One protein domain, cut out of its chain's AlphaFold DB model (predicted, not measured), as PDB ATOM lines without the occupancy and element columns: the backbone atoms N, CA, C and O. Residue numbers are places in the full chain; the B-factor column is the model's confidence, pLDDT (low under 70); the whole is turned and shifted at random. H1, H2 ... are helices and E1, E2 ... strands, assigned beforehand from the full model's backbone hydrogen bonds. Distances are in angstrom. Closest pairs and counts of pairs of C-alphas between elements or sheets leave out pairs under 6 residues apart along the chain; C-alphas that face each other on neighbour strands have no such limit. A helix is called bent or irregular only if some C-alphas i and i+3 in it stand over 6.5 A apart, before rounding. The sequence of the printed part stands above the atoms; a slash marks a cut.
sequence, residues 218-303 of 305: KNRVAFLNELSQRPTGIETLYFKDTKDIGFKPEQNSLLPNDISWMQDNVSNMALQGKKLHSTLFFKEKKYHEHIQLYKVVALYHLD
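AT A GLANCE: This is residues 218 to 303 of the 305 residues of an uncharacterized protein of Shewanella morhuae (UniProt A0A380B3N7). Two long, bent strands, E1 and E3, run side by side as a twisted ribbon that curls round the helix H1, with the short strand E2 added along the other edge of E1. The small helix H2 sits at one end of the long axis, and the last residues of E3 reach toward the other. The 86 printed residues hold three named helices and three named strands, in the order H1 E1 H2 E2 H3 E3, and the class is mixed. The sheet order is E2 E1 E3, antiparallel throughout; the whole is compact, with a radius of gyration of the C-alphas of 13.8 A, yet elongated, spanning 45 by 23 by 17 A.

IN THESE COORDINATES: H1, residues 218 to 229, begins at C-alpha 218 (70.088, 49.408, 61.103) and is 16.7 A long. E1, residues 237 to 249, covers 31.7 A and bends by 71 degrees at residue 240. H2, residues 257 to 262, is irregular: C-alphas 258 and 261 are 7.9 A apart. E2 is residues 269 to 272 and H3 residues 280 to 283. E3, residues 291 to 302, covers 31.3 A, bends by 54 degrees at residue 294 and ends at C-alpha 302 (78.241, 46.231, 89.416).

HOW THE PARTS SIT: H1 is on the sheet, the closest C-alphas to E3 being Ser 228 and Ala 298, 6.0 A. E1 and E3 have N 243 and O 297 within hydrogen-bond range at 2.8 A; E2 and E1 have N 271 and O 245 at 2.9 A. E2, H3 and E3 form a split strand-helix-strand unit, two strands running the same way with E1 between them, its crossover right-handed. H1 and H3 only just touch, with 3 pairs of C-alphas within 8 A, the closest Val 221 and Phe 282 at 6.9 A. H2 and H3 only graze the sheet and are apart from each other. In H1 every O i to N i+4 pair is within hydrogen-bond range; H2 has 0 of 2, with 2 of 3 O i to N i+3 pairs, and H3 is too short for an O i to N i+4 pair.

THE WHOLE: The C-alphas of Asp 264 and Asp 303, the two farthest apart, are 45.0 A from each other. The printed part has no cut, and its five links are short. Mean pLDDT of the printed part is 88.6, with residue 233 under 70.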
ATOM      1  N   LYS A 218      68.664  49.710  60.969       92.69
ATOM      2  CA  LYS A 218      70.088  49.408  61.103       92.69
ATOM      3  C   LYS A 218      70.766  50.159  62.244       92.69
ATOM      4  O   LYS A 218      71.407  49.539  63.095       92.69
ATOM      5  N   ASN A 219      70.599  51.481  62.283       91.88
ATOM      6  CA  ASN A 219      71.193  52.314  63.325       91.88
ATOM      7  C   ASN A 219      70.561  52.037  64.688       91.88
ATOM      8  O   ASN A 219      71.247  52.115  65.698       91.88
ATOM      9  N   ARG A 220      69.276  51.675  64.728       91.94
ATOM     10  CA  ARG A 220      68.574  51.318  65.960       91.94
ATOM     11  C   ARG A 220      69.117  50.032  66.570       91.94
ATOM     12  O   ARG A 220      69.380  50.013  67.769       91.94
ATOM     13  N   VAL A 221      69.304  48.987  65.763       92.62
ATOM     14  CA  VAL A 221      69.914  47.733  66.232       92.62
ATOM     15  C   VAL A 221      71.329  48.000  66.737       92.62
ATOM     16  O   VAL A 221      71.654  47.598  67.850       92.62
ATOM     17  N   ALA A 222      72.142  48.737  65.972       91.06
ATOM     18  CA  ALA A 222      73.499  49.095  66.381       91.06
ATOM     19  C   ALA A 222      73.517  49.877  67.705       91.06
ATOM     20  O   ALA A 222      74.214  49.480  68.634       91.06
ATOM     21  N   PHE A 223      72.693  50.922  67.815       89.81
ATOM     22  CA  PHE A 223      72.589  51.768  69.002       89.81
ATOM     23  C   PHE A 223      72.155  50.982  70.240       89.81
ATOM     24  O   PHE A 223      72.808  51.066  71.274       89.81
ATOM     25  N   LEU A 224      71.069  50.205  70.156       90.62
ATOM     26  CA  LEU A 224      70.576  49.428  71.297       90.62
ATOM     27  C   LEU A 224      71.573  48.342  71.709       90.62
ATOM     28  O   LEU A 224      71.731  48.082  72.900       90.62
ATOM     29  N   ASN A 225      72.266  47.735  70.744       89.56
ATOM     30  CA  ASN A 225      73.305  46.757  71.026       89.56
ATOM     31  C   ASN A 225      74.494  47.396  71.754       89.56
ATOM     32  O   ASN A 225      74.886  46.920  72.818       89.56
ATOM     33  N   GLU A 226      75.022  48.499  71.223       89.12
ATOM     34  CA  GLU A 226      76.153  49.218  71.810       89.12
ATOM     35  C   GLU A 226      75.811  49.768  73.195       89.12
ATOM     36  O   GLU A 226      76.542  49.503  74.145       89.12
ATOM     37  N   LEU A 227      74.656  50.421  73.342       88.75
ATOM     38  CA  LEU A 227      74.169  50.921  74.627       88.75
ATOM     39  C   LEU A 227      74.035  49.794  75.659       88.75
ATOM     40  O   LEU A 227      74.365  49.983  76.828       88.75
ATOM     41  N   SER A 228      73.557  48.619  75.231       89.06
ATOM     42  CA  SER A 228      73.396  47.477  76.127       89.06
ATOM     43  C   SER A 228      74.736  46.872  76.555       89.06
ATOM     44  O   SER A 228      74.896  46.524  77.719       89.06
ATOM     45  N   GLN A 229      75.719  46.775  75.660       87.88
ATOM     46  CA  GLN A 229      76.991  46.109  75.957       87.88
ATOM     47  C   GLN A 229      78.047  47.040  76.559       87.88
ATOM     48  O   GLN A 229      78.933  46.584  77.277       87.88
ATOM     49  N   ARG A 230      77.986  48.333  76.235       84.69
ATOM     50  CA  ARG A 230      78.981  49.346  76.600       84.69
ATOM     51  C   ARG A 230      78.271  50.616  77.071       84.69
ATOM     52  O   ARG A 230      78.257  51.617  76.350       84.69
ATOM     53  N   PRO A 231      77.649  50.587  78.262       78.75
ATOM     54  CA  PRO A 231      76.998  51.767  78.809       78.75
ATOM     55  C   PRO A 231      78.031  52.890  78.974       78.75
ATOM     56  O   PRO A 231      78.979  52.788  79.748       78.75
ATOM     57  N   THR A 232      77.884  53.963  78.198       71.88
ATOM     58  CA  THR A 232      78.819  55.092  78.233       71.88
ATOM     59  C   THR A 232      78.679  55.865  79.544       71.88
ATOM     60  O   THR A 232      77.569  56.214  79.941       71.88
ATOM     61  N   GLY A 233      79.806  56.193  80.182       68.50
ATOM     62  CA  GLY A 233      79.845  57.067  81.359       68.50
ATOM     63  C   GLY A 233      79.628  56.375  82.707       68.50
ATOM     64  O   GLY A 233      79.460  57.076  83.702       68.50
ATOM     65  N   ILE A 234      79.627  55.038  82.756       75.25
ATOM     66  CA  ILE A 234      79.573  54.264  84.005       75.25
ATOM     67  C   ILE A 234      80.659  53.185  83.960       75.25
ATOM     68  O   ILE A 234      80.457  52.120  83.384       75.25
ATOM     69  N   GLU A 235      81.817  53.465  84.556       75.88
ATOM     70  CA  GLU A 235      82.979  52.558  84.541       75.88
ATOM     71  C   GLU A 235      82.802  51.328  85.445       75.88
ATOM     72  O   GLU A 235      83.462  50.315  85.249       75.88
ATOM     73  N   THR A 236      81.874  51.379  86.402       82.81
ATOM     74  CA  THR A 236      81.616  50.298  87.369       82.81
ATOM     75  C   THR A 236      80.594  49.264  86.891       82.81
ATOM     76  O   THR A 236      80.326  48.292  87.598       82.81
ATOM     77  N   LEU A 237      79.987  49.462  85.712       87.44
ATOM     78  CA  LEU A 237      78.896  48.630  85.208       87.44
ATOM     79  C   LEU A 237      79.365  47.735  84.055       87.44
ATOM     80  O   LEU A 237      79.494  48.172  82.912       87.44
ATOM     81  N   TYR A 238      79.538  46.449  84.340       88.38
ATOM     82  CA  TYR A 238      80.029  45.467  83.378       88.38
ATOM     83  C   TYR A 238      78.889  44.657  82.772       88.38
ATOM     84  O   TYR A 238      78.088  44.036  83.476       88.38
ATOM     85  N   PHE A 239      78.812  44.633  81.444       91.62
ATOM     86  CA  PHE A 239      77.833  43.821  80.731       91.62
ATOM     87  C   PHE A 239      78.087  42.327  80.954       91.62
ATOM     88  O   PHE A 239      79.193  41.834  80.740       91.62
ATOM     89  N   LYS A 240      77.041  41.588  81.339       92.00
ATOM     90  CA  LYS A 240      77.110  40.140  81.565       92.00
ATOM     91  C   LYS A 240      76.316  39.354  80.533       92.00
ATOM     92  O   LYS A 240      76.805  38.341  80.036       92.00
ATOM     93  N   ASP A 241      75.080  39.756  80.242       92.75
ATOM     94  CA  ASP A 241      74.241  39.016  79.296       92.75
ATOM     95  C   ASP A 241      73.068  39.839  78.746       92.75
ATOM     96  O   ASP A 241      72.640  40.812  79.357       92.75
ATOM     97  N   THR A 242      72.469  39.385  77.644       93.12
ATOM     98  CA  THR A 242      71.170  39.875  77.152       93.12
ATOM     99  C   THR A 242      70.123  38.794  77.377       93.12
ATOM    100  O   THR A 242      70.263  37.686  76.855       93.12
ATOM    101  N   LYS A 243      69.091  39.114  78.166       93.00
ATOM    102  CA  LYS A 243      68.075  38.165  78.642       93.00
ATOM    103  C   LYS A 243      66.787  38.169  77.843       93.00
ATOM    104  O   LYS A 243      66.159  37.124  77.721       93.00
ATOM    105  N   ASP A 244      66.398  39.325  77.329       93.81
ATOM    106  CA  ASP A 244      65.142  39.498  76.607       93.81
ATOM    107  C   ASP A 244      65.362  40.501  75.476       93.81
ATOM    108  O   ASP A 244      65.986  41.547  75.684       93.81
ATOM    109  N   ILE A 245      64.889  40.162  74.282       93.50
ATOM    110  CA  ILE A 245      64.871  41.058  73.130       93.50
ATOM    111  C   ILE A 245      63.470  41.050  72.529       93.50
ATOM    112  O   ILE A 245      62.843  40.000  72.403       93.50
ATOM    113  N   GLY A 246      62.982  42.228  72.156       93.75
ATOM    114  CA  GLY A 246      61.696  42.399  71.490       93.75
ATOM    115  C   GLY A 246      61.876  43.123  70.169       93.75
ATOM    116  O   GLY A 246      62.449  44.217  70.136       93.75
ATOM    117  N   PHE A 247      61.390  42.521  69.091       92.88
ATOM    118  CA  PHE A 247      61.441  43.085  67.749       92.88
ATOM    119  C   PHE A 247      60.195  42.710  66.955       92.88
ATOM    120  O   PHE A 247      59.432  41.823  67.327       92.88
ATOM    121  N   LYS A 248      59.980  43.405  65.848       92.31
ATOM    122  CA  LYS A 248      58.927  43.088  64.886       92.31
ATOM    123  C   LYS A 248      59.451  43.262  63.462       92.31
ATOM    124  O   LYS A 248      60.404  44.029  63.286       92.31
ATOM    125  N   PRO A 249      58.881  42.566  62.471       91.81
ATOM    126  CA  PRO A 249      59.252  42.773  61.078       91.81
ATOM    127  C   PRO A 249      58.883  44.186  60.608       91.81
ATOM    128  O   PRO A 249      57.920  44.796  61.083       91.81
ATOM    129  N   GLU A 250      59.681  44.721  59.688       87.69
ATOM    130  CA  GLU A 250      59.403  45.988  59.019       87.69
ATOM    131  C   GLU A 250      58.288  45.796  57.984       87.69
ATOM    132  O   GLU A 250      58.390  44.953  57.099       87.69
ATOM    133  N   GLN A 251      57.227  46.599  58.074       79.31
ATOM    134  CA  GLN A 251      56.018  46.400  57.260       79.31
ATOM    135  C   GLN A 251      56.218  46.745  55.778       79.31
ATOM    136  O   GLN A 251      55.540  46.192  54.920       79.31
ATOM    137  N   ASN A 252      57.164  47.635  55.470       79.31
ATOM    138  CA  ASN A 252      57.379  48.164  54.119       79.31
ATOM    139  C   ASN A 252      58.564  47.509  53.392       79.31
ATOM    140  O   ASN A 252      59.066  48.061  52.413       79.31
ATOM    141  N   SER A 253      59.065  46.376  53.886       79.56
ATOM    142  CA  SER A 253      60.247  45.715  53.336       79.56
ATOM    143  C   SER A 253      60.024  44.214  53.216       79.56
ATOM    144  O   SER A 253      59.497  43.601  54.140       79.56
ATOM    145  N   LEU A 254      60.451  43.632  52.092       85.88
ATOM    146  CA  LEU A 254      60.502  42.183  51.923       85.88
ATOM    147  C   LEU A 254      61.613  41.615  52.806       85.88
ATOM    148  O   LEU A 254      62.781  41.987  52.673       85.88
ATOM    149  N   LEU A 255      61.237  40.713  53.707       88.38
ATOM    150  CA  LEU A 255      62.172  39.979  54.543       88.38
ATOM    151  C   LEU A 255      63.025  39.002  53.709       88.38
ATOM    152  O   LEU A 255      62.513  38.373  52.780       88.38
ATOM    153  N   PRO A 256      64.309  38.808  54.063       89.56
ATOM    154  CA  PRO A 256      65.139  37.747  53.500       89.56
ATOM    155  C   PRO A 256      64.494  36.364  53.652       89.56
ATOM    156  O   PRO A 256      63.824  36.112  54.654       89.56
ATOM    157  N   ASN A 257      64.763  35.444  52.715       89.44
ATOM    158  CA  ASN A 257      64.181  34.091  52.692       89.44
ATOM    159  C   ASN A 257      64.274  33.360  54.042       89.44
ATOM    160  O   ASN A 257      63.309  32.734  54.466       89.44
ATOM    161  N   ASP A 258      65.400  33.503  54.742       89.19
ATOM    162  CA  ASP A 258      65.670  32.846  56.029       89.19
ATOM    163  C   ASP A 258      64.710  33.291  57.153       89.19
ATOM    164  O   ASP A 258      64.546  32.599  58.159       89.19
ATOM    165  N   ILE A 259      64.082  34.462  57.005       88.88
ATOM    166  CA  ILE A 259      63.172  35.057  57.989       88.88
ATOM    167  C   ILE A 259      61.827  35.501  57.393       88.88
ATOM    168  O   ILE A 259      61.050  36.183  58.062       88.88
ATOM    169  N   SER A 260      61.526  35.088  56.159       88.75
ATOM    170  CA  SER A 260      60.308  35.462  55.422       88.75
ATOM    171  C   SER A 260      59.027  34.997  56.112       88.75
ATOM    172  O   SER A 260      58.003  35.671  56.043       88.75
ATOM    173  N   TRP A 261      59.105  33.897  56.864       89.12
ATOM    174  CA  TRP A 261      58.001  33.350  57.650       89.12
ATOM    175  C   TRP A 261      57.397  34.358  58.643       89.12
ATOM    176  O   TRP A 261      56.250  34.183  59.055       89.12
ATOM    177  N   MET A 262      58.138  35.410  59.017       89.31
ATOM    178  CA  MET A 262      57.660  36.458  59.917       89.31
ATOM    179  C   MET A 262      56.810  37.541  59.234       89.31
ATOM    180  O   MET A 262      56.077  38.214  59.951       89.31
ATOM    181  N   GLN A 263      56.887  37.715  57.906       85.69
ATOM    182  CA  GLN A 263      56.349  38.890  57.189       85.69
ATOM    183  C   GLN A 263      54.880  39.170  57.519       85.69
ATOM    184  O   GLN A 263      54.545  40.277  57.936       85.69
ATOM    185  N   ASP A 264      54.038  38.146  57.388       84.12
ATOM    186  CA  ASP A 264      52.586  38.273  57.535       84.12
ATOM    187  C   ASP A 264      52.064  37.610  58.818       84.12
ATOM    188  O   ASP A 264      50.947  37.873  59.259       84.12
ATOM    189  N   ASN A 265      52.885  36.769  59.454       84.44
ATOM    190  CA  ASN A 265      52.468  35.949  60.594       84.44
ATOM    191  C   ASN A 265      52.860  36.543  61.953       84.44
ATOM    192  O   ASN A 265      52.336  36.122  62.984       84.44
ATOM    193  N   VAL A 266      53.804  37.491  61.990       86.31
ATOM    194  CA  VAL A 266      54.387  37.991  63.241       86.31
ATOM    195  C   VAL A 266      54.170  39.494  63.367       86.31
ATOM    196  O   VAL A 266      54.827  40.296  62.718       86.31
ATOM    197  N   SER A 267      53.290  39.892  64.287       84.56
ATOM    198  CA  SER A 267      53.100  41.308  64.630       84.56
ATOM    199  C   SER A 267      54.168  41.825  65.595       84.56
ATOM    200  O   SER A 267      54.636  42.952  65.458       84.56
ATOM    201  N   ASN A 268      54.559  41.001  66.571       90.06
ATOM    202  CA  ASN A 268      55.620  41.264  67.536       90.06
ATOM    203  C   ASN A 268      56.248  39.938  67.977       90.06
ATOM    204  O   ASN A 268      55.539  38.963  68.212       90.06
ATOM    205  N   MET A 269      57.566  39.925  68.153       90.25
ATOM    206  CA  MET A 269      58.321  38.787  68.663       90.25
ATOM    207  C   MET A 269      59.100  39.191  69.908       90.25
ATOM    208  O   MET A 269      59.785  40.213  69.925       90.25
ATOM    209  N   ALA A 270      59.023  38.359  70.941       91.69
ATOM    210  CA  ALA A 270      59.853  38.468  72.129       91.69
ATOM    211  C   ALA A 270      60.648  37.172  72.296       91.69
ATOM    212  O   ALA A 270      60.064  36.094  72.375       91.69
ATOM    213  N   LEU A 271      61.972  37.280  72.350       90.56
ATOM    214  CA  LEU A 271      62.861  36.157  72.624       90.56
ATOM    215  C   LEU A 271      63.451  36.332  74.016       90.56
ATOM    216  O   LEU A 271      64.044  37.366  74.319       90.56
ATOM    217  N   GLN A 272      63.297  35.308  74.850       92.06
ATOM    218  CA  GLN A 272      63.868  35.246  76.191       92.06
ATOM    219  C   GLN A 272      64.872  34.103  76.260       92.06
ATOM    220  O   GLN A 272      64.610  33.005  75.774       92.06
ATOM    221  N   GLY A 273      66.040  34.348  76.847       89.88
ATOM    222  CA  GLY A 273      67.097  33.347  76.859       89.88
ATOM    223  C   GLY A 273      68.412  33.821  77.462       89.88
ATOM    224  O   GLY A 273      68.467  34.719  78.302       89.88
ATOM    225  N   LYS A 274      69.492  33.157  77.052       90.19
ATOM    226  CA  LYS A 274      70.871  33.483  77.431       90.19
ATOM    227  C   LYS A 274      71.654  33.822  76.167       90.19
ATOM    228  O   LYS A 274      71.444  33.195  75.134       90.19
ATOM    229  N   LYS A 275      72.577  34.777  76.261       89.69
ATOM    230  CA  LYS A 275      73.457  35.226  75.173       89.69
ATOM    231  C   LYS A 275      72.712  35.732  73.935       89.69
ATOM    232  O   LYS A 275      73.177  35.543  72.814       89.69
ATOM    233  N   LEU A 276      71.579  36.423  74.115       91.19
ATOM    234  CA  LEU A 276      70.770  36.895  72.980       91.19
ATOM    235  C   LEU A 276      71.491  37.925  72.092       91.19
ATOM    236  O   LEU A 276      71.242  37.969  70.890       91.19
ATOM    237  N   HIS A 277      72.454  38.674  72.632       87.56
ATOM    238  CA  HIS A 277      73.352  39.547  71.859       87.56
ATOM    239  C   HIS A 277      74.207  38.791  70.828       87.56
ATOM    240  O   HIS A 277      74.767  39.399  69.919       87.56
ATOM    241  N   SER A 278      74.339  37.469  70.971       87.75
ATOM    242  CA  SER A 278      75.084  36.610  70.049       87.75
ATOM    243  C   SER A 278      74.216  35.968  68.966       87.75
ATOM    244  O   SER A 278      74.744  35.183  68.176       87.75
ATOM    245  N   THR A 279      72.915  36.266  68.939       89.12
ATOM    246  CA  THR A 279      71.973  35.727  67.951       89.12
ATOM    247  C   THR A 279      72.131  36.401  66.591       89.12
ATOM    248  O   THR A 279      72.675  37.503  66.469       89.12
ATOM    249  N   LEU A 280      71.608  35.735  65.564       88.88
ATOM    250  CA  LEU A 280      71.594  36.214  64.184       88.88
ATOM    251  C   LEU A 280      70.988  37.624  64.036       88.88
ATOM    252  O   LEU A 280      71.546  38.437  63.309       88.88
ATOM    253  N   PHE A 281      69.964  37.983  64.821       87.56
ATOM    254  CA  PHE A 281      69.322  39.308  64.779       87.56
ATOM    255  C   PHE A 281      70.212  40.488  65.215       87.56
ATOM    256  O   PHE A 281      69.893  41.629  64.888       87.56
ATOM    257  N   PHE A 282      71.299  40.230  65.951       85.25
ATOM    258  CA  PHE A 282      72.274  41.250  66.373       85.25
ATOM    259  C   PHE A 282      73.608  41.159  65.625       85.25
ATOM    260  O   PHE A 282      74.295  42.170  65.460       85.25
ATOM    261  N   LYS A 283      74.010  39.948  65.219       87.31
ATOM    262  CA  LYS A 283      75.284  39.710  64.528       87.31
ATOM    263  C   LYS A 283      75.195  39.968  63.031       87.31
ATOM    264  O   LYS A 283      76.112  40.548  62.448       87.31
ATOM    265  N   GLU A 284      74.122  39.510  62.395       91.31
ATOM    266  CA  GLU A 284      74.008  39.536  60.944       91.31
ATOM    267  C   GLU A 284      73.336  40.827  60.477       91.31
ATOM    268  O   GLU A 284      72.112  40.973  60.471       91.31
ATOM    269  N   LYS A 285      74.167  41.758  59.992       90.94
ATOM    270  CA  LYS A 285      73.728  43.070  59.489       90.94
ATOM    271  C   LYS A 285      72.642  42.985  58.411       90.94
ATOM    272  O   LYS A 285      71.875  43.935  58.286       90.94
ATOM    273  N   LYS A 286      72.568  41.867  57.672       91.12
ATOM    274  CA  LYS A 286      71.570  41.625  56.619       91.12
ATOM    275  C   LYS A 286      70.129  41.677  57.138       91.12
ATOM    276  O   LYS A 286      69.242  42.015  56.376       91.12
ATOM    277  N   TYR A 287      69.891  41.403  58.424       90.81
ATOM    278  CA  TYR A 287      68.544  41.473  59.004       90.81
ATOM    279  C   TYR A 287      68.195  42.848  59.568       90.81
ATOM    280  O   TYR A 287      67.018  43.154  59.743       90.81
ATOM    281  N   HIS A 288      69.190  43.689  59.868       92.62
ATOM    282  CA  HIS A 288      68.972  44.890  60.674       92.62
ATOM    283  C   HIS A 288      68.114  45.948  59.974       92.62
ATOM    284  O   HIS A 288      67.572  46.812  60.649       92.62
ATOM    285  N   GLU A 289      67.999  45.924  58.645       92.44
ATOM    286  CA  GLU A 289      67.119  46.838  57.907       92.44
ATOM    287  C   GLU A 289      65.654  46.377  57.927       92.44
ATOM    288  O   GLU A 289      64.752  47.213  57.898       92.44
ATOM    289  N   HIS A 290      65.415  45.074  58.097       91.75
ATOM    290  CA  HIS A 290      64.092  44.450  58.003       91.75
ATOM    291  C   HIS A 290      63.430  44.184  59.360       91.75
ATOM    292  O   HIS A 290      62.312  43.674  59.408       91.75
ATOM    293  N   ILE A 291      64.103  44.507  60.469       91.81
ATOM    294  CA  ILE A 291      63.563  44.333  61.821       91.81
ATOM    295  C   ILE A 291      63.562  45.649  62.595       91.81
ATOM    296  O   ILE A 291      64.550  46.383  62.648       91.81
ATOM    297  N   GLN A 292      62.464  45.913  63.290       92.12
ATOM    298  CA  GLN A 292      62.350  47.018  64.223       92.12
ATOM    299  C   GLN A 292      62.531  46.505  65.656       92.12
ATOM    300  O   GLN A 292      61.580  46.083  66.315       92.12
ATOM    301  N   LEU A 293      63.771  46.556  66.148       92.69
ATOM    302  CA  LEU A 293      64.115  46.238  67.537       92.69
ATOM    303  C   LEU A 293      63.590  47.331  68.479       92.69
ATOM    304  O   LEU A 293      63.985  48.490  68.359       92.69
ATOM    305  N   TYR A 294      62.713  46.979  69.419       91.38
ATOM    306  CA  TYR A 294      62.071  47.933  70.337       91.38
ATOM    307  C   TYR A 294      62.356  47.663  71.819       91.38
ATOM    308  O   TYR A 294      62.068  48.518  72.656       91.38
ATOM    309  N   LYS A 295      62.916  46.500  72.165       92.12
ATOM    310  CA  LYS A 295      63.231  46.134  73.550       92.12
ATOM    311  C   LYS A 295      64.528  45.337  73.625       92.12
ATOM    312  O   LYS A 295      64.722  44.401  72.855       92.12
ATOM    313  N   VAL A 296      65.372  45.686  74.592       92.88
ATOM    314  CA  VAL A 296      66.561  44.926  74.998       92.88
ATOM    315  C   VAL A 296      66.643  44.970  76.517       92.88
ATOM    316  O   VAL A 296      66.617  46.047  77.107       92.88
ATOM    317  N   VAL A 297      66.735  43.806  77.154       92.94
ATOM    318  CA  VAL A 297      66.974  43.677  78.593       92.94
ATOM    319  C   VAL A 297      68.343  43.054  78.781       92.94
ATOM    320  O   VAL A 297      68.562  41.882  78.455       92.94
ATOM    321  N   ALA A 298      69.263  43.855  79.301       92.50
ATOM    322  CA  ALA A 298      70.612  43.437  79.629       92.50
ATOM    323  C   ALA A 298      70.759  43.214  81.135       92.50
ATOM    324  O   ALA A 298      70.118  43.873  81.955       92.50
ATOM    325  N   LEU A 299      71.598  42.249  81.480       91.94
ATOM    326  CA  LEU A 299      72.014  41.946  82.834       91.94
ATOM    327  C   LEU A 299      73.455  42.412  82.990       91.94
ATOM    328  O   LEU A 299      74.310  42.090  82.160       91.94
ATOM    329  N   TYR A 300      73.704  43.144  84.067       92.19
ATOM    330  CA  TYR A 300      74.998  43.730  84.375       92.19
ATOM    331  C   TYR A 300      75.515  43.217  85.712       92.19
ATOM    332  O   TYR A 300      74.749  42.737  86.551       92.19
ATOM    333  N   HIS A 301      76.822  43.327  85.893       90.88
ATOM    334  CA  HIS A 301      77.480  43.242  87.182       90.88
ATOM    335  C   HIS A 301      77.939  44.643  87.580       90.88
ATOM    336  O   HIS A 301      78.447  45.380  86.737       90.88
ATOM    337  N   LEU A 302      77.716  45.004  88.839       88.62
ATOM    338  CA  LEU A 302      78.241  46.231  89.416       88.62
ATOM    339  C   LEU A 302      79.458  45.836  90.247       88.62
ATOM    340  O   LEU A 302      79.294  45.067  91.195       88.62
ATOM    341  N   ASP A 303      80.639  46.335  89.889       81.19
ATOM    342  CA  ASP A 303      81.767  46.278  90.819       81.19
ATOM    343  C   ASP A 303      81.540  47.343  91.884       81.19
ATOM    344  O   ASP A 303      81.494  48.542  91.594       81.19
TER     345      ASP A 303